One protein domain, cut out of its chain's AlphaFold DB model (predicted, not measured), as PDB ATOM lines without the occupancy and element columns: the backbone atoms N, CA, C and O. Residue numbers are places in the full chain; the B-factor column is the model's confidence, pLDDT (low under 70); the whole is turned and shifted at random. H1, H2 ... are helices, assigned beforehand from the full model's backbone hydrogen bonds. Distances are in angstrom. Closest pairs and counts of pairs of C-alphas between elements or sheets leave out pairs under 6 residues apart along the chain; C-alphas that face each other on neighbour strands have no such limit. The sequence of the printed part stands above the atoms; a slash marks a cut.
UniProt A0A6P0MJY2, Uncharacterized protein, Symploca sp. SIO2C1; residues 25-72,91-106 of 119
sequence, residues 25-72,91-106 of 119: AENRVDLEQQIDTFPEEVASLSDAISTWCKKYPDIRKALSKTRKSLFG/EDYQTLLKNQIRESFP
ATOM      1  N   ALA A  25     111.617 127.923 126.568       87.88
ATOM      2  CA  ALA A  25     112.846 127.788 125.781       87.88
ATOM      3  C   ALA A  25     113.091 128.988 124.847       87.88
ATOM      4  O   ALA A  25     114.192 129.529 124.829       87.88
ATOM      5  N   GLU A  26     112.056 129.460 124.149       88.25
ATOM      6  CA  GLU A  26     112.153 130.612 123.242       88.25
ATOM      7  C   GLU A  26     112.537 131.912 123.979       88.25
ATOM      8  O   GLU A  26     113.382 132.671 123.512       88.25
ATOM      9  N   ASN A  27     111.992 132.124 125.182       90.75
ATOM     10  CA  ASN A  27     112.267 133.310 125.995       90.75
ATOM     11  C   ASN A  27     113.667 133.241 126.616       90.75
ATOM     12  O   ASN A  27     114.283 134.277 126.835       90.75
ATOM     13  N   ARG A  28     114.162 132.037 126.930       89.75
ATOM     14  CA  ARG A  28     115.525 131.835 127.447       89.75
ATOM     15  C   ARG A  28     116.557 132.203 126.391       89.75
ATOM     16  O   ARG A  28     117.428 133.014 126.675       89.75
ATOM     17  N   VAL A  29     116.389 131.686 125.172       89.25
ATOM     18  CA  VAL A  29     117.281 131.990 124.044       89.25
ATOM     19  C   VAL A  29     117.254 133.484 123.710       89.25
ATOM     20  O   VAL A  29     118.313 134.085 123.546       89.25
ATOM     21  N   ASP A  30     116.073 134.115 123.665       91.56
ATOM     22  CA  ASP A  30     115.990 135.569 123.454       91.56
ATOM     23  C   ASP A  30     116.683 136.337 124.590       91.56
ATOM     24  O   ASP A  30     117.447 137.261 124.326       91.56
ATOM     25  N   LEU A  31     116.488 135.942 125.854       91.38
ATOM     26  CA  LEU A  31     117.137 136.603 126.991       91.38
ATOM     27  C   LEU A  31     118.667 136.473 126.948       91.38
ATOM     28  O   LEU A  31     119.361 137.456 127.197       91.38
ATOM     29  N   GLU A  32     119.189 135.296 126.610       89.00
ATOM     30  CA  GLU A  32     120.627 135.035 126.453       89.00
ATOM     31  C   GLU A  32     121.252 135.850 125.318       89.00
ATOM     32  O   GLU A  32     122.378 136.318 125.448       89.00
ATOM     33  N   GLN A  33     120.527 136.075 124.223       89.44
ATOM     34  CA  GLN A  33     121.006 136.925 123.130       89.44
ATOM     35  C   GLN A  33     120.917 138.415 123.473       89.44
ATOM     36  O   GLN A  33     121.771 139.208 123.078       89.44
ATOM     37  N   GLN A  34     119.874 138.817 124.201       89.75
ATOM     38  CA  GLN A  34     119.632 140.220 124.526       89.75
ATOM     39  C   GLN A  34     120.513 140.717 125.677       89.75
ATOM     40  O   GLN A  34     120.884 141.891 125.671       89.75
ATOM     41  N   ILE A  35     120.890 139.859 126.634       87.94
ATOM     42  CA  ILE A  35     121.634 140.282 127.832       87.94
ATOM     43  C   ILE A  35     122.998 140.908 127.510       87.94
ATOM     44  O   ILE A  35     123.456 141.785 128.240       87.94
ATOM     45  N   ASP A  36     123.632 140.518 126.402       87.38
ATOM     46  CA  ASP A  36     124.895 141.113 125.954       87.38
ATOM     47  C   ASP A  36     124.730 142.518 125.363       87.38
ATOM     48  O   ASP A  36     125.687 143.286 125.322       87.38
ATOM     49  N   THR A  37     123.511 142.880 124.958       90.06
ATOM     50  CA  THR A  37     123.174 144.224 124.461       90.06
ATOM     51  C   THR A  37     122.648 145.147 125.560       90.06
ATOM     52  O   THR A  37     122.462 146.343 125.328       90.06
ATOM     53  N   PHE A  38     122.385 144.612 126.757       90.25
ATOM     54  CA  PHE A  38     121.865 145.407 127.859       90.25
ATOM     55  C   PHE A  38     122.950 146.339 128.413       90.25
ATOM     56  O   PHE A  38     124.086 145.903 128.621       90.25
ATOM     57  N   PRO A  39     122.603 147.606 128.694       90.12
ATOM     58  CA  PRO A  39     123.542 148.571 129.248       90.12
ATOM     59  C   PRO A  39     123.974 148.170 130.664       90.12
ATOM     60  O   PRO A  39     123.225 147.531 131.399       90.12
ATOM     61  N   GLU A  40     125.180 148.577 131.054       88.12
ATOM     62  CA  GLU A  40     125.739 148.321 132.392       88.12
ATOM     63  C   GLU A  40     125.196 149.284 133.460       88.12
ATOM     64  O   GLU A  40     125.253 149.006 134.657       88.12
ATOM     65  N   GLU A  41     124.663 150.434 133.044       90.62
ATOM     66  CA  GLU A  41     124.111 151.439 133.951       90.62
ATOM     67  C   GLU A  41     122.793 150.960 134.575       90.62
ATOM     68  O   GLU A  41     121.924 150.450 133.874       90.62
ATOM     69  N   VAL A  42     122.641 151.108 135.897       89.38
ATOM     70  CA  VAL A  42     121.560 150.476 136.678       89.38
ATOM     71  C   VAL A  42     120.168 150.886 136.190       89.38
ATOM     72  O   VAL A  42     119.303 150.024 136.009       89.38
ATOM     73  N   ALA A  43     119.921 152.183 135.990       90.44
ATOM     74  CA  ALA A  43     118.622 152.672 135.537       90.44
ATOM     75  C   ALA A  43     118.294 152.132 134.140       90.44
ATOM     76  O   ALA A  43     117.230 151.546 133.928       90.44
ATOM     77  N   SER A  44     119.257 152.224 133.229       93.56
ATOM     78  CA  SER A  44     119.145 151.755 131.852       93.56
ATOM     79  C   SER A  44     118.981 150.232 131.774       93.56
ATOM     80  O   SER A  44     118.190 149.739 130.972       93.56
ATOM     81  N   LEU A  45     119.664 149.469 132.633       92.44
ATOM     82  CA  LEU A  45     119.545 148.013 132.737       92.44
ATOM     83  C   LEU A  45     118.153 147.616 133.237       92.44
ATOM     84  O   LEU A  45     117.495 146.747 132.663       92.44
ATOM     85  N   SER A  46     117.668 148.287 134.283       93.12
ATOM     86  CA  SER A  46     116.306 148.110 134.795       93.12
ATOM     87  C   SER A  46     115.248 148.389 133.719       93.12
ATOM     88  O   SER A  46     114.255 147.653 133.607       93.12
ATOM     89  N   ASP A  47     115.453 149.432 132.919       93.81
ATOM     90  CA  ASP A  47     114.553 149.803 131.829       93.81
ATOM     91  C   ASP A  47     114.623 148.819 130.659       93.81
ATOM     92  O   ASP A  47     113.575 148.450 130.114       93.81
ATOM     93  N   ALA A  48     115.814 148.319 130.321       94.12
ATOM     94  CA  ALA A  48     116.009 147.268 129.326       94.12
ATOM     95  C   ALA A  48     115.285 145.975 129.736       94.12
ATOM     96  O   ALA A  48     114.472 145.461 128.965       94.12
ATOM     97  N   ILE A  49     115.456 145.519 130.983       93.88
ATOM     98  CA  ILE A  49     114.732 144.364 131.548       93.88
ATOM     99  C   ILE A  49     113.222 144.588 131.482       93.88
ATOM    100  O   ILE A  49     112.466 143.714 131.050       93.88
ATOM    101  N   SER A  50     112.755 145.765 131.906       92.94
ATOM    102  CA  SER A  50     111.327 146.086 131.904       92.94
ATOM    103  C   SER A  50     110.754 146.116 130.490       92.94
ATOM    104  O   SER A  50     109.620 145.682 130.283       92.94
ATOM    105  N   THR A  51     111.523 146.611 129.523       94.25
ATOM    106  CA  THR A  51     111.150 146.654 128.107       94.25
ATOM    107  C   THR A  51     111.110 145.258 127.508       94.25
ATOM    108  O   THR A  51     110.120 144.907 126.870       94.25
ATOM    109  N   TRP A  52     112.108 144.430 127.796       94.81
ATOM    110  CA  TRP A  52     112.145 143.033 127.386       94.81
ATOM    111  C   TRP A  52     110.955 142.241 127.945       94.81
ATOM    112  O   TRP A  52     110.218 141.605 127.193       94.81
ATOM    113  N   CYS A  53     110.649 142.397 129.237       93.56
ATOM    114  CA  CYS A  53     109.498 141.750 129.870       93.56
ATOM    115  C   CYS A  53     108.154 142.133 129.224       93.56
ATOM    116  O   CYS A  53     107.192 141.377 129.342       93.56
ATOM    117  N   LYS A  54     108.033 143.282 128.536       92.38
ATOM    118  CA  LYS A  54     106.784 143.637 127.829       92.38
ATOM    119  C   LYS A  54     106.458 142.656 126.700       92.38
ATOM    120  O   LYS A  54     105.276 142.496 126.410       92.38
ATOM    121  N   LYS A  55     107.466 141.999 126.110       92.94
ATOM    122  CA  LYS A  55     107.284 140.967 125.077       92.94
ATOM    123  C   LYS A  55     106.666 139.680 125.635       92.94
ATOM    124  O   LYS A  55     106.002 138.963 124.898       92.94
ATOM    125  N   TYR A  56     106.842 139.417 126.934       93.94
ATOM    126  CA  TYR A  56     106.484 138.153 127.579       93.94
ATOM    127  C   TYR A  56     105.547 138.387 128.776       93.94
ATOM    128  O   TYR A  56     106.009 138.549 129.913       93.94
ATOM    129  N   PRO A  57     104.216 138.411 128.555       92.75
ATOM    130  CA  PRO A  57     103.233 138.728 129.592       92.75
ATOM    131  C   PRO A  57     103.342 137.865 130.855       92.75
ATOM    132  O   PRO A  57     103.188 138.390 131.960       92.75
ATOM    133  N   ASP A  58     103.651 136.573 130.716       92.50
ATOM    134  CA  ASP A  58     103.781 135.652 131.851       92.50
ATOM    135  C   ASP A  58     104.997 135.969 132.720       92.50
ATOM    136  O   ASP A  58     104.872 136.065 133.944       92.50
ATOM    137  N   ILE A  59     106.143 136.248 132.095       94.06
ATOM    138  CA  ILE A  59     107.354 136.690 132.795       94.06
ATOM    139  C   ILE A  59     107.094 138.032 133.477       94.06
ATOM    140  O   ILE A  59     107.400 138.197 134.655       94.06
ATOM    141  N   ARG A  60     106.451 138.983 132.790       93.69
ATOM    142  CA  ARG A  60     106.085 140.279 133.381       93.69
ATOM    143  C   ARG A  60     105.176 140.120 134.598       93.69
ATOM    144  O   ARG A  60     105.348 140.820 135.599       93.69
ATOM    145  N   LYS A  61     104.197 139.217 134.521       93.56
ATOM    146  CA  LYS A  61     103.278 138.915 135.622       93.56
ATOM    147  C   LYS A  61     104.019 138.271 136.790       93.56
ATOM    148  O   LYS A  61     103.794 138.678 137.930       93.56
ATOM    149  N   ALA A  62     104.905 137.315 136.523       93.31
ATOM    150  CA  ALA A  62     105.722 136.681 137.547       93.31
ATOM    151  C   ALA A  62     106.674 137.689 138.204       93.31
ATOM    152  O   ALA A  62     106.677 137.803 139.425       93.31
ATOM    153  N   LEU A  63     107.349 138.532 137.419       92.50
ATOM    154  CA  LEU A  63     108.194 139.616 137.918       92.50
ATOM    155  C   LEU A  63     107.411 140.580 138.815       92.50
ATOM    156  O   LEU A  63     107.886 140.969 139.877       92.50
ATOM    157  N   SER A  64     106.181 140.938 138.435       91.06
ATOM    158  CA  SER A  64     105.312 141.764 139.281       91.06
ATOM    159  C   SER A  64     105.000 141.098 140.626       91.06
ATOM    160  O   SER A  64     105.010 141.781 141.651       91.06
ATOM    161  N   LYS A  65     104.754 139.782 140.645       90.94
ATOM    162  CA  LYS A  65     104.547 139.025 141.889       90.94
ATOM    163  C   LYS A  65     105.821 138.973 142.730       90.94
ATOM    164  O   LYS A  65     105.747 139.273 143.915       90.94
ATOM    165  N   THR A  66     106.972 138.685 142.125       89.75
ATOM    166  CA  THR A  66     108.271 138.648 142.814       89.75
ATOM    167  C   THR A  66     108.601 139.999 143.442       89.75
ATOM    168  O   THR A  66     108.902 140.071 144.628       89.75
ATOM    169  N   ARG A  67     108.419 141.097 142.699       89.50
ATOM    170  CA  ARG A  67     108.582 142.466 143.214       89.50
ATOM    171  C   ARG A  67     107.698 142.739 144.436       89.50
ATOM    172  O   ARG A  67     108.168 143.309 145.415       89.50
ATOM    173  N   LYS A  68     106.424 142.332 144.389       88.12
ATOM    174  CA  LYS A  68     105.496 142.468 145.524       88.12
ATOM    175  C   LYS A  68     105.894 141.587 146.707       88.12
ATOM    176  O   LYS A  68     105.709 142.009 147.835       88.12
ATOM    177  N   SER A  69     106.425 140.396 146.458       87.44
ATOM    178  CA  SER A  69     106.862 139.486 147.519       87.44
ATOM    179  C   SER A  69     108.117 139.982 148.235       87.44
ATOM    180  O   SER A  69     108.216 139.824 149.441       87.44
ATOM    181  N   LEU A  70     109.072 140.557 147.498       85.06
ATOM    182  CA  LEU A  70     110.357 141.000 148.052       85.06
ATOM    183  C   LEU A  70     110.290 142.404 148.660       85.06
ATOM    184  O   LEU A  70     110.942 142.681 149.661       85.06
ATOM    185  N   PHE A  71     109.528 143.302 148.035       84.69
ATOM    186  CA  PHE A  71     109.537 144.735 148.359       84.69
ATOM    187  C   PHE A  71     108.144 145.303 148.630       84.69
ATOM    188  O   PHE A  71     107.996 146.495 148.902       84.69
ATOM    189  N   GLY A  72     107.097 144.484 148.512       75.31
ATOM    190  CA  GLY A  72     105.768 144.890 148.934       75.31
ATOM    191  C   GLY A  72     105.728 144.984 150.451       75.31
ATOM    192  O   GLY A  72     106.117 144.057 151.152       75.31
ATOM    193  N   GLU A  91     128.480 147.802 138.046       62.72
ATOM    194  CA  GLU A  91     129.145 146.848 137.139       62.72
ATOM    195  C   GLU A  91     128.837 145.374 137.480       62.72
ATOM    196  O   GLU A  91     128.789 144.502 136.606       62.72
ATOM    197  N   ASP A  92     128.546 145.085 138.750       80.44
ATOM    198  CA  ASP A  92     128.262 143.732 139.212       80.44
ATOM    199  C   ASP A  92     126.873 143.269 138.764       80.44
ATOM    200  O   ASP A  92     126.689 142.081 138.535       80.44
ATOM    201  N   TYR A  93     125.879 144.151 138.603       87.75
ATOM    202  CA  TYR A  93     124.509 143.709 138.297       87.75
ATOM    203  C   TYR A  93     124.376 143.040 136.930       87.75
ATOM    204  O   TYR A  93     123.688 142.023 136.820       87.75
ATOM    205  N   GLN A  94     125.027 143.583 135.900       86.25
ATOM    206  CA  GLN A  94     125.007 142.978 134.567       86.25
ATOM    207  C   GLN A  94     125.705 141.610 134.601       86.25
ATOM    208  O   GLN A  94     125.165 140.619 134.108       86.25
ATOM    209  N   THR A  95     126.861 141.535 135.265       88.81
ATOM    210  CA  THR A  95     127.620 140.292 135.456       88.81
ATOM    211  C   THR A  95     126.822 139.253 136.251       88.81
ATOM    212  O   THR A  95     126.711 138.101 135.833       88.81
ATOM    213  N   LEU A  96     126.205 139.653 137.365       90.06
ATOM    214  CA  LEU A  96     125.357 138.800 138.198       90.06
ATOM    215  C   LEU A  96     124.161 138.271 137.414       90.06
ATOM    216  O   LEU A  96     123.837 137.094 137.526       90.06
ATOM    217  N   LEU A  97     123.525 139.114 136.600       89.75
ATOM    218  CA  LEU A  97     122.398 138.701 135.777       89.75
ATOM    219  C   LEU A  97     122.825 137.672 134.720       89.75
ATOM    220  O   LEU A  97     122.168 136.642 134.589       89.75
ATOM    221  N   LYS A  98     123.952 137.893 134.028       90.00
ATOM    222  CA  LYS A  98     124.519 136.923 133.073       90.00
ATOM    223  C   LYS A  98     124.840 135.587 133.741       90.00
ATOM    224  O   LYS A  98     124.488 134.535 133.208       90.00
ATOM    225  N   ASN A  99     125.470 135.624 134.912       90.56
ATOM    226  CA  ASN A  99     125.788 134.416 135.671       90.56
ATOM    227  C   ASN A  99     124.513 133.683 136.101       90.56
ATOM    228  O   ASN A  99     124.401 132.480 135.885       90.56
ATOM    229  N   GLN A 100     123.515 134.409 136.610       91.19
ATOM    230  CA  GLN A 100     122.251 133.818 137.038       91.19
ATOM    231  C   GLN A 100     121.500 133.149 135.879       91.19
ATOM    232  O   GLN A 100     120.952 132.067 136.059       91.19
ATOM    233  N   ILE A 101     121.486 133.764 134.690       89.56
ATOM    234  CA  ILE A 101     120.898 133.175 133.475       89.56
ATOM    235  C   ILE A 101     121.584 131.841 133.155       89.56
ATOM    236  O   ILE A 101     120.900 130.830 133.016       89.56
ATOM    237  N   ARG A 102     122.924 131.818 133.125       88.69
ATOM    238  CA  ARG A 102     123.713 130.605 132.843       88.69
ATOM    239  C   ARG A 102     123.471 129.485 133.855       88.69
ATOM    240  O   ARG A 102     123.411 128.321 133.475       88.69
ATOM    241  N   GLU A 103     123.342 129.820 135.136       88.12
ATOM    242  CA  GLU A 103     123.102 128.835 136.198       88.12
ATOM    243  C   GLU A 103     121.668 128.288 136.184       88.12
ATOM    244  O   GLU A 103     121.446 127.102 136.425       88.12
ATOM    245  N   SER A 104     120.685 129.144 135.902       87.25
ATOM    246  CA  SER A 104     119.262 128.789 135.947       87.25
ATOM    247  C   SER A 104     118.750 128.136 134.668       87.25
ATOM    248  O   SER A 104     117.754 127.404 134.710       87.25
ATOM    249  N   PHE A 105     119.406 128.383 133.535       85.19
ATOM    250  CA  PHE A 105     119.105 127.765 132.249       85.19
ATOM    251  C   PHE A 105     120.297 126.921 131.801       85.19
ATOM    252  O   PHE A 105     120.988 127.286 130.855       85.19
ATOM    253  N   PRO A 106     120.562 125.776 132.454       73.06
ATOM    254  CA  PRO A 106     121.529 124.849 131.901       73.06
ATOM    255  C   PRO A 106     121.048 124.481 130.497       73.06
ATOM    256  O   PRO A 106     119.922 123.989 130.342       73.06
TER     257      PRO A 106
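This is residues 25 to 72 and 91 to 106 of the 119 residues of an uncharacterized protein of Symploca sp. SIO2C1 (UniProt A0A6P0MJY2). Helices H1, H2 and H4 stand in a loose triangle, and H3 turns away from the end of H2, with residues 64 to 72 sticking out. The 64 printed residues hold four named helices, H1 to H4 in order, all helix, compact with a radius of gyration of the C-alphas of 11.8 A, spanning 28 by 27 by 21 A.

Find C-alpha 25 at (112.846, 127.788, 125.781); H1 runs to 37, 19.5 A. H2 is residues 42 to 53, H3 57 to 71, 20.7 A, and H4 91 to 104, 20.6 A, ending at (119.262, 128.789, 135.947).

Look at Ile 35 and Lys 98, the closest C-alphas, 6.9 A: H1, with residues 32 to 35 alone, only just touches H4, with 3 pairs within 8 A, opposite ways at a shallow 21 degrees. H2 and H3 touch only at the corner, only just, with 3 pairs; C-alphas 53 and 60 are closest, 5.1 A. H1 and H2 are near each other. Every O i to N i+4 pair is within hydrogen-bond range in H2 and H3, 7 of 9 in H1, 9 of 10 in H4.

Residues 73 to 90 are not printed; C-alphas 72 and 91 are 26.3 A apart. Residue 91 is under 70.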